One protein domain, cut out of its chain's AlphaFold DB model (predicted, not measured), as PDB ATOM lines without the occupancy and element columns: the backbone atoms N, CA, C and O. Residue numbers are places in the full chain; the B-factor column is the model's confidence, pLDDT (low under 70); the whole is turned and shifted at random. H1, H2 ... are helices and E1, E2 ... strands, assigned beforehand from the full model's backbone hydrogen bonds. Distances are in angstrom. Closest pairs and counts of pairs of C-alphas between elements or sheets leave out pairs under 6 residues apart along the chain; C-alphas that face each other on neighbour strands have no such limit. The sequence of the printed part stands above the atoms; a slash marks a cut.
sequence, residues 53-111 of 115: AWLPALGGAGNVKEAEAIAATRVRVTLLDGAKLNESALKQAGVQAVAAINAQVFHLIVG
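Overview. This is residues 53 to 111 of the 115 residues of the protein "PTS transporter subunit EIIB" of Chitinibacter sp. 2T18 (UniProt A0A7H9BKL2). The model is a small twisted wall of four antiparallel strands, with one short helix, H1, standing off it and only grazing it. Stretches with no named element make up much of the rest, among them residues 53 to 63 ahead of E1. The printed part has 59 residues, with named elements in the order E1, E2, H1, E3, E4, and the sheet runs E1, E2, E4, E3. The class is mixed, helices and strands, though under half of the residues are in named elements. The whole is compact and rounded, with a radius of gyration of the C-alphas of 10.0 A and spans of 25 by 21 by 17 A.

Along the chain. Find C-alpha 64 at (22.849, -27.320, 20.979); from there E1 runs 13.7 A to residue 69. E2, residues 74 to 79, covers 15.9 A. E4, residues 105 to 109, runs 13.2 A and ends at C-alpha 109 at (22.592, -33.909, 36.285). E3, residues 97 to 100, covers 10.1 A. H1, residues 87 to 92, begins at (32.171, -34.333, 29.992) and spans 8.7 A.

Arrangement. Start with the hairpin E1 and E2, where N 68 and O 76 are 2.8 A apart, within hydrogen-bond range. Beside E2 is E4, antiparallel at 152 degrees, with N 77 and O 106 at 2.8 A. E4 and E3 form the other hairpin; look for N 107 and O 99, at 2.8 A. Edge strands E1 and E3 are apart. E2, H1 and E3 form a split strand-helix-strand unit, two strands running the same way with E4 between them, and its crossover is right-handed. H1 only grazes the sheet with residues 87 to 91; the closest C-alphas of H1 and E3 are those of Glu 87 and Val 98, 6.6 A apart. In H1 every O i to N i+4 pair is within hydrogen-bond range.

Size, cuts and confidence. The two farthest C-alphas, those of Ala 72 and Ala 83, are 26.5 A apart. The printed part has no cut, and no link between named elements is long. The sheet is twisted, its C-alphas up to 4.4 A off the best plane. Look for low confidence at residues 70 to 72, under 70; the mean pLDDT of the printed part is 84.4.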
ATOM      1  N   ALA A  53      27.909 -21.138  31.013       81.88
ATOM      2  CA  ALA A  53      29.126 -21.877  31.341       81.88
ATOM      3  C   ALA A  53      29.214 -23.271  30.685       81.88
ATOM      4  O   ALA A  53      30.309 -23.804  30.530       81.88
ATOM      5  N   TRP A  54      28.088 -23.874  30.287       85.88
ATOM      6  CA  TRP A  54      28.060 -25.209  29.682       85.88
ATOM      7  C   TRP A  54      28.258 -25.176  28.169       85.88
ATOM      8  O   TRP A  54      28.732 -26.154  27.604       85.88
ATOM      9  N   LEU A  55      27.945 -24.059  27.505       84.62
ATOM     10  CA  LEU A  55      28.071 -23.894  26.052       84.62
ATOM     11  C   LEU A  55      29.433 -24.340  25.497       84.62
ATOM     12  O   LEU A  55      29.429 -25.120  24.545       84.62
ATOM     13  N   PRO A  56      30.591 -23.915  26.048       85.56
ATOM     14  CA  PRO A  56      31.883 -24.372  25.535       85.56
ATOM     15  C   PRO A  56      32.062 -25.889  25.681       85.56
ATOM     16  O   PRO A  56      32.623 -26.530  24.798       85.56
ATOM     17  N   ALA A  57      31.532 -26.477  26.754       87.62
ATOM     18  CA  ALA A  57      31.613 -27.909  27.010       87.62
ATOM     19  C   ALA A  57      30.637 -28.734  26.150       87.62
ATOM     20  O   ALA A  57      30.877 -29.911  25.909       87.62
ATOM     21  N   LEU A  58      29.560 -28.126  25.650       87.06
ATOM     22  CA  LEU A  58      28.613 -28.746  24.721       87.06
ATOM     23  C   LEU A  58      29.046 -28.623  23.251       87.06
ATOM     24  O   LEU A  58      28.302 -29.046  22.374       87.06
ATOM     25  N   GLY A  59      30.215 -28.048  22.954       86.81
ATOM     26  CA  GLY A  59      30.670 -27.819  21.577       86.81
ATOM     27  C   GLY A  59      30.180 -26.503  20.958       86.81
ATOM     28  O   GLY A  59      30.234 -26.339  19.740       86.81
ATOM     29  N   GLY A  60      29.715 -25.565  21.787       87.00
ATOM     30  CA  GLY A  60      29.243 -24.237  21.398       87.00
ATOM     31  C   GLY A  60      27.723 -24.137  21.247       87.00
ATOM     32  O   GLY A  60      27.020 -25.139  21.128       87.00
ATOM     33  N   ALA A  61      27.206 -22.904  21.212       79.31
ATOM     34  CA  ALA A  61      25.769 -22.638  21.073       79.31
ATOM     35  C   ALA A  61      25.175 -23.241  19.788       79.31
ATOM     36  O   ALA A  61      24.065 -23.756  19.805       79.31
ATOM     37  N   GLY A  62      25.945 -23.242  18.694       83.88
ATOM     38  CA  GLY A  62      25.526 -23.841  17.427       83.88
ATOM     39  C   GLY A  62      25.444 -25.370  17.443       83.88
ATOM     40  O   GLY A  62      24.876 -25.932  16.516       83.88
ATOM     41  N   ASN A  63      25.995 -26.049  18.459       87.12
ATOM     42  CA  ASN A  63      25.878 -27.502  18.595       87.12
ATOM     43  C   ASN A  63      24.636 -27.924  19.391       87.12
ATOM     44  O   ASN A  63      24.219 -29.073  19.293       87.12
ATOM     45  N   VAL A  64      24.038 -27.022  20.174       87.00
ATOM     46  CA  VAL A  64      22.849 -27.320  20.979       87.00
ATOM     47  C   VAL A  64      21.608 -27.135  20.114       87.00
ATOM     48  O   VAL A  64      21.294 -26.029  19.686       87.00
ATOM     49  N   LYS A  65      20.896 -28.231  19.850       85.38
ATOM     50  CA  LYS A  65      19.653 -28.233  19.073       85.38
ATOM     51  C   LYS A  65      18.439 -27.928  19.943       85.38
ATOM     52  O   LYS A  65      17.551 -27.198  19.525       85.38
ATOM     53  N   GLU A  66      18.392 -28.521  21.129       79.62
ATOM     54  CA  GLU A  66      17.284 -28.370  22.069       79.62
ATOM     55  C   GLU A  66      17.805 -28.593  23.489       79.62
ATOM     56  O   GLU A  66      18.720 -29.394  23.698       79.62
ATOM     57  N   ALA A  67      17.228 -27.901  24.464       81.62
ATOM     58  CA  ALA A  67      17.505 -28.144  25.867       81.62
ATOM     59  C   ALA A  67      16.231 -27.987  26.691       81.62
ATOM     60  O   ALA A  67      15.541 -26.978  26.594       81.62
ATOM     61  N   GLU A  68      15.947 -28.986  27.516       79.88
ATOM     62  CA  GLU A  68      14.750 -29.069  28.340       79.88
ATOM     63  C   GLU A  68      15.166 -29.319  29.791       79.88
ATOM     64  O   GLU A  68      15.841 -30.303  30.099       79.88
ATOM     65  N   ALA A  69      14.774 -28.429  30.702       74.69
ATOM     66  CA  ALA A  69      14.926 -28.673  32.132       74.69
ATOM     67  C   ALA A  69      13.859 -29.684  32.581       74.69
ATOM     68  O   ALA A  69      12.672 -29.366  32.642       74.69
ATOM     69  N   ILE A  70      14.283 -30.905  32.908       64.06
ATOM     70  CA  ILE A  70      13.405 -31.962  33.414       64.06
ATOM     71  C   ILE A  70      13.590 -32.005  34.932       64.06
ATOM     72  O   ILE A  70      14.472 -32.693  35.447       64.06
ATOM     73  N   ALA A  71      12.737 -31.260  35.641       58.72
ATOM     74  CA  ALA A  71      12.810 -31.010  37.085       58.72
ATOM     75  C   ALA A  71      14.026 -30.166  37.529       58.72
ATOM     76  O   ALA A  71      14.936 -29.875  36.759       58.72
ATOM     77  N   ALA A  72      14.060 -29.770  38.807       63.41
ATOM     78  CA  ALA A  72      15.067 -28.853  39.361       63.41
ATOM     79  C   ALA A  72      16.517 -29.394  39.382       63.41
ATOM     80  O   ALA A  72      17.418 -28.692  39.829       63.41
ATOM     81  N   THR A  73      16.751 -30.641  38.955       74.44
ATOM     82  CA  THR A  73      18.044 -31.330  39.124       74.44
ATOM     83  C   THR A  73      18.605 -31.958  37.845       74.44
ATOM     84  O   THR A  73      19.688 -32.555  37.872       74.44
ATOM     85  N   ARG A  74      17.889 -31.881  36.712       81.69
ATOM     86  CA  ARG A  74      18.339 -32.480  35.447       81.69
ATOM     87  C   ARG A  74      17.969 -31.622  34.243       81.69
ATOM     88  O   ARG A  74      16.867 -31.094  34.156       81.69
ATOM     89  N   VAL A  75      18.881 -31.539  33.282       84.94
ATOM     90  CA  VAL A  75      18.674 -30.864  31.996       84.94
ATOM     91  C   VAL A  75      18.934 -31.865  30.881       84.94
ATOM     92  O   VAL A  75      20.032 -32.406  30.771       84.94
ATOM     93  N   ARG A  76      17.923 -32.144  30.059       86.94
ATOM     94  CA  ARG A  76      18.084 -32.913  28.827       86.94
ATOM     95  C   ARG A  76      18.572 -31.974  27.739       86.94
ATOM     96  O   ARG A  76      17.935 -30.962  27.479       86.94
ATOM     97  N   VAL A  77      19.677 -32.317  27.095       87.25
ATOM     98  CA  VAL A  77      20.219 -31.584  25.953       87.25
ATOM     99  C   VAL A  77      20.259 -32.491  24.736       87.25
ATOM    100  O   VAL A  77      20.685 -33.643  24.813       87.25
ATOM    101  N   THR A  78      19.815 -31.956  23.611       87.88
ATOM    102  CA  THR A  78      19.938 -32.565  22.293       87.88
ATOM    103  C   THR A  78      20.994 -31.783  21.530       87.88
ATOM    104  O   THR A  78      20.866 -30.573  21.344       87.88
ATOM    105  N   LEU A  79      22.038 -32.468  21.085       88.94
ATOM    106  CA  LEU A  79      23.160 -31.921  20.341       88.94
ATOM    107  C   LEU A  79      23.093 -32.335  18.870       88.94
ATOM    108  O   LEU A  79      22.568 -33.393  18.527       88.94
ATOM    109  N   LEU A  80      23.649 -31.506  17.989       88.75
ATOM    110  CA  LEU A  80      23.861 -31.874  16.590       88.75
ATOM    111  C   LEU A  80      24.951 -32.941  16.488       88.75
ATOM    112  O   LEU A  80      24.751 -33.954  15.824       88.75
ATOM    113  N   ASP A  81      26.055 -32.728  17.198       89.25
ATOM    114  CA  ASP A  81      27.213 -33.609  17.241       89.25
ATOM    115  C   ASP A  81      27.589 -33.924  18.696       89.25
ATOM    116  O   ASP A  81      28.139 -33.087  19.419       89.25
ATOM    117  N   GLY A  82      27.278 -35.147  19.135       86.50
ATOM    118  CA  GLY A  82      27.602 -35.620  20.480       86.50
ATOM    119  C   GLY A  82      29.094 -35.854  20.716       86.50
ATOM    120  O   GLY A  82      29.518 -35.855  21.867       86.50
ATOM    121  N   ALA A  83      29.916 -35.987  19.666       88.56
ATOM    122  CA  ALA A  83      31.361 -36.174  19.818       88.56
ATOM    123  C   ALA A  83      32.075 -34.897  20.293       88.56
ATOM    124  O   ALA A  83      33.182 -34.960  20.823       88.56
ATOM    125  N   LYS A  84      31.435 -33.733  20.127       87.88
ATOM    126  CA  LYS A  84      31.935 -32.441  20.618       87.88
ATOM    127  C   LYS A  84      31.625 -32.187  22.091       87.88
ATOM    128  O   LYS A  84      32.095 -31.192  22.638       87.88
ATOM    129  N   LEU A  85      30.825 -33.047  22.723       89.81
ATOM    130  CA  LEU A  85      30.537 -32.937  24.144       89.81
ATOM    131  C   LEU A  85      31.793 -33.284  24.950       89.81
ATOM    132  O   LEU A  85      32.391 -34.345  24.790       89.81
ATOM    133  N   ASN A  86      32.167 -32.390  25.857       91.50
ATOM    134  CA  ASN A  86      33.276 -32.567  26.777       91.50
ATOM    135  C   ASN A  86      32.746 -32.733  28.206       91.50
ATOM    136  O   ASN A  86      32.459 -31.762  28.910       91.50
ATOM    137  N   GLU A  87      32.650 -33.986  28.649       88.12
ATOM    138  CA  GLU A  87      32.171 -34.333  29.992       88.12
ATOM    139  C   GLU A  87      33.037 -33.737  31.106       88.12
ATOM    140  O   GLU A  87      32.518 -33.343  32.149       88.12
ATOM    141  N   SER A  88      34.354 -33.645  30.897       86.75
ATOM    142  CA  SER A  88      35.276 -33.084  31.890       86.75
ATOM    143  C   SER A  88      35.009 -31.593  32.100       86.75
ATOM    144  O   SER A  88      34.869 -31.137  33.234       86.75
ATOM    145  N   ALA A  89      34.831 -30.844  31.010       86.62
ATOM    146  CA  ALA A  89      34.475 -29.431  31.073       86.62
ATOM    147  C   ALA A  89      33.073 -29.208  31.677       86.62
ATOM    148  O   ALA A  89      32.890 -28.266  32.444       86.62
ATOM    149  N   LEU A  90      32.104 -30.098  31.416       88.19
ATOM    150  CA  LEU A  90      30.785 -30.045  32.063       88.19
ATOM    151  C   LEU A  90      30.891 -30.241  33.581       88.19
ATOM    152  O   LEU A  90      30.257 -29.503  34.337       88.19
ATOM    153  N   LYS A  91      31.733 -31.176  34.037       86.62
ATOM    154  CA  LYS A  91      31.983 -31.395  35.470       86.62
ATOM    155  C   LYS A  91      32.623 -30.190  36.151       86.62
ATOM    156  O   LYS A  91      32.183 -29.797  37.227       86.62
ATOM    157  N   GLN A  92      33.595 -29.559  35.495       85.56
ATOM    158  CA  GLN A  92      34.203 -28.304  35.959       85.56
ATOM    159  C   GLN A  92      33.179 -27.160  36.035       85.56
ATOM    160  O   GLN A  92      33.254 -26.314  36.919       85.56
ATOM    161  N   ALA A  93      32.187 -27.160  35.143       84.75
ATOM    162  CA  ALA A  93      31.103 -26.183  35.126       84.75
ATOM    163  C   ALA A  93      29.948 -26.501  36.106       84.75
ATOM    164  O   ALA A  93      28.888 -25.877  36.029       84.75
ATOM    165  N   GLY A  94      30.129 -27.467  37.016       83.69
ATOM    166  CA  GLY A  94      29.171 -27.796  38.078       83.69
ATOM    167  C   GLY A  94      28.145 -28.880  37.727       83.69
ATOM    168  O   GLY A  94      27.220 -29.121  38.505       83.69
ATOM    169  N   VAL A  95      28.284 -29.558  36.583       86.88
ATOM    170  CA  VAL A  95      27.479 -30.747  36.268       86.88
ATOM    171  C   VAL A  95      28.029 -31.936  37.056       86.88
ATOM    172  O   VAL A  95      29.180 -32.320  36.904       86.88
ATOM    173  N   GLN A  96      27.212 -32.571  37.888       86.56
ATOM    174  CA  GLN A  96      27.672 -33.702  38.698       86.56
ATOM    175  C   GLN A  96      27.885 -34.962  37.855       86.56
ATOM    176  O   GLN A  96      28.835 -35.716  38.065       86.56
ATOM    177  N   ALA A  97      26.995 -35.196  36.892       85.56
ATOM    178  CA  ALA A  97      27.064 -36.357  36.019       85.56
ATOM    179  C   ALA A  97      26.446 -36.071  34.649       85.56
ATOM    180  O   ALA A  97      25.502 -35.290  34.525       85.56
ATOM    181  N   VAL A  98      26.981 -36.746  33.634       88.81
ATOM    182  CA  VAL A  98      26.474 -36.742  32.263       88.81
ATOM    183  C   VAL A  98      26.044 -38.165  31.939       88.81
ATOM    184  O   VAL A  98      26.792 -39.110  32.177       88.81
ATOM    185  N   ALA A  99      24.826 -38.328  31.437       86.94
ATOM    186  CA  ALA A  99      24.307 -39.615  30.999       86.94
ATOM    187  C   ALA A  99      23.892 -39.524  29.530       86.94
ATOM    188  O   ALA A  99      22.983 -38.770  29.184       86.94
ATOM    189  N   ALA A 100      24.548 -40.293  28.664       89.31
ATOM    190  CA  ALA A 100      24.157 -40.408  27.265       89.31
ATOM    191  C   ALA A 100      22.926 -41.317  27.139       89.31
ATOM    192  O   ALA A 100      22.944 -42.462  27.589       89.31
ATOM    193  N   ILE A 101      21.858 -40.800  26.531       85.69
ATOM    194  CA  ILE A 101      20.657 -41.577  26.195       85.69
ATOM    195  C   ILE A 101      20.809 -42.178  24.798       85.69
ATOM    196  O   ILE A 101      20.426 -43.320  24.558       85.69
ATOM    197  N   ASN A 102      21.389 -41.410  23.877       85.81
ATOM    198  CA  ASN A 102      21.785 -41.861  22.548       85.81
ATOM    199  C   ASN A 102      22.980 -41.017  22.048       85.81
ATOM    200  O   ASN A 102      23.574 -40.268  22.818       85.81
ATOM    201  N   ALA A 103      23.331 -41.123  20.762       86.94
ATOM    202  CA  ALA A 103      24.473 -40.408  20.179       86.94
ATOM    203  C   ALA A 103      24.360 -38.869  20.214       86.94
ATOM    204  O   ALA A 103      25.359 -38.180  20.032       86.94
ATOM    205  N   GLN A 104      23.158 -38.322  20.408       87.06
ATOM    206  CA  GLN A 104      22.871 -36.888  20.308       87.06
ATOM    207  C   GLN A 104      22.157 -36.327  21.544       87.06
ATOM    208  O   GLN A 104      22.155 -35.122  21.751       87.06
ATOM    209  N   VAL A 105      21.556 -37.165  22.379       87.94
ATOM    210  CA  VAL A 105      20.723 -36.786  23.521       87.94
ATOM    211  C   VAL A 105      21.430 -37.192  24.800       87.94
ATOM    212  O   VAL A 105      21.740 -38.368  25.017       87.94
ATOM    213  N   PHE A 106      21.622 -36.212  25.675       89.88
ATOM    214  CA  PHE A 106      22.323 -36.357  26.939       89.88
ATOM    215  C   PHE A 106      21.483 -35.777  28.074       89.88
ATOM    216  O   PHE A 106      20.807 -34.763  27.921       89.88
ATOM    217  N   HIS A 107      21.535 -36.411  29.238       87.94
ATOM    218  CA  HIS A 107      21.019 -35.873  30.487       87.94
ATOM    219  C   HIS A 107      22.178 -35.327  31.313       87.94
ATOM    220  O   HIS A 107      23.086 -36.064  31.701       87.94
ATOM    221  N   LEU A 108      22.126 -34.033  31.600       87.69
ATOM    222  CA  LEU A 108      23.012 -33.346  32.525       87.69
ATOM    223  C   LEU A 108      22.362 -33.354  33.903       87.69
ATOM    224  O   LEU A 108      21.234 -32.895  34.063       87.69
ATOM    225  N   ILE A 109      23.060 -33.878  34.901       87.69
ATOM    226  CA  ILE A 109      22.592 -33.909  36.285       87.69
ATOM    227  C   ILE A 109      23.282 -32.773  37.023       87.69
ATOM    228  O   ILE A 109      24.488 -32.801  37.259       87.69
ATOM    229  N   VAL A 110      22.499 -31.769  37.384       81.56
ATOM    230  CA  VAL A 110      22.945 -30.576  38.093       81.56
ATOM    231  C   VAL A 110      22.332 -30.680  39.473       81.56
ATOM    232  O   VAL A 110      21.118 -30.752  39.614       81.56
ATOM    233  N   GLY A 111      23.158 -30.867  40.500       71.19
ATOM    234  CA  GLY A 111      22.650 -31.034  41.864       71.19
ATOM    235  C   GLY A 111      21.784 -29.857  42.311       71.19
ATOM    236  O   GLY A 111      21.739 -28.838  41.618       71.19
TER     237      GLY A 111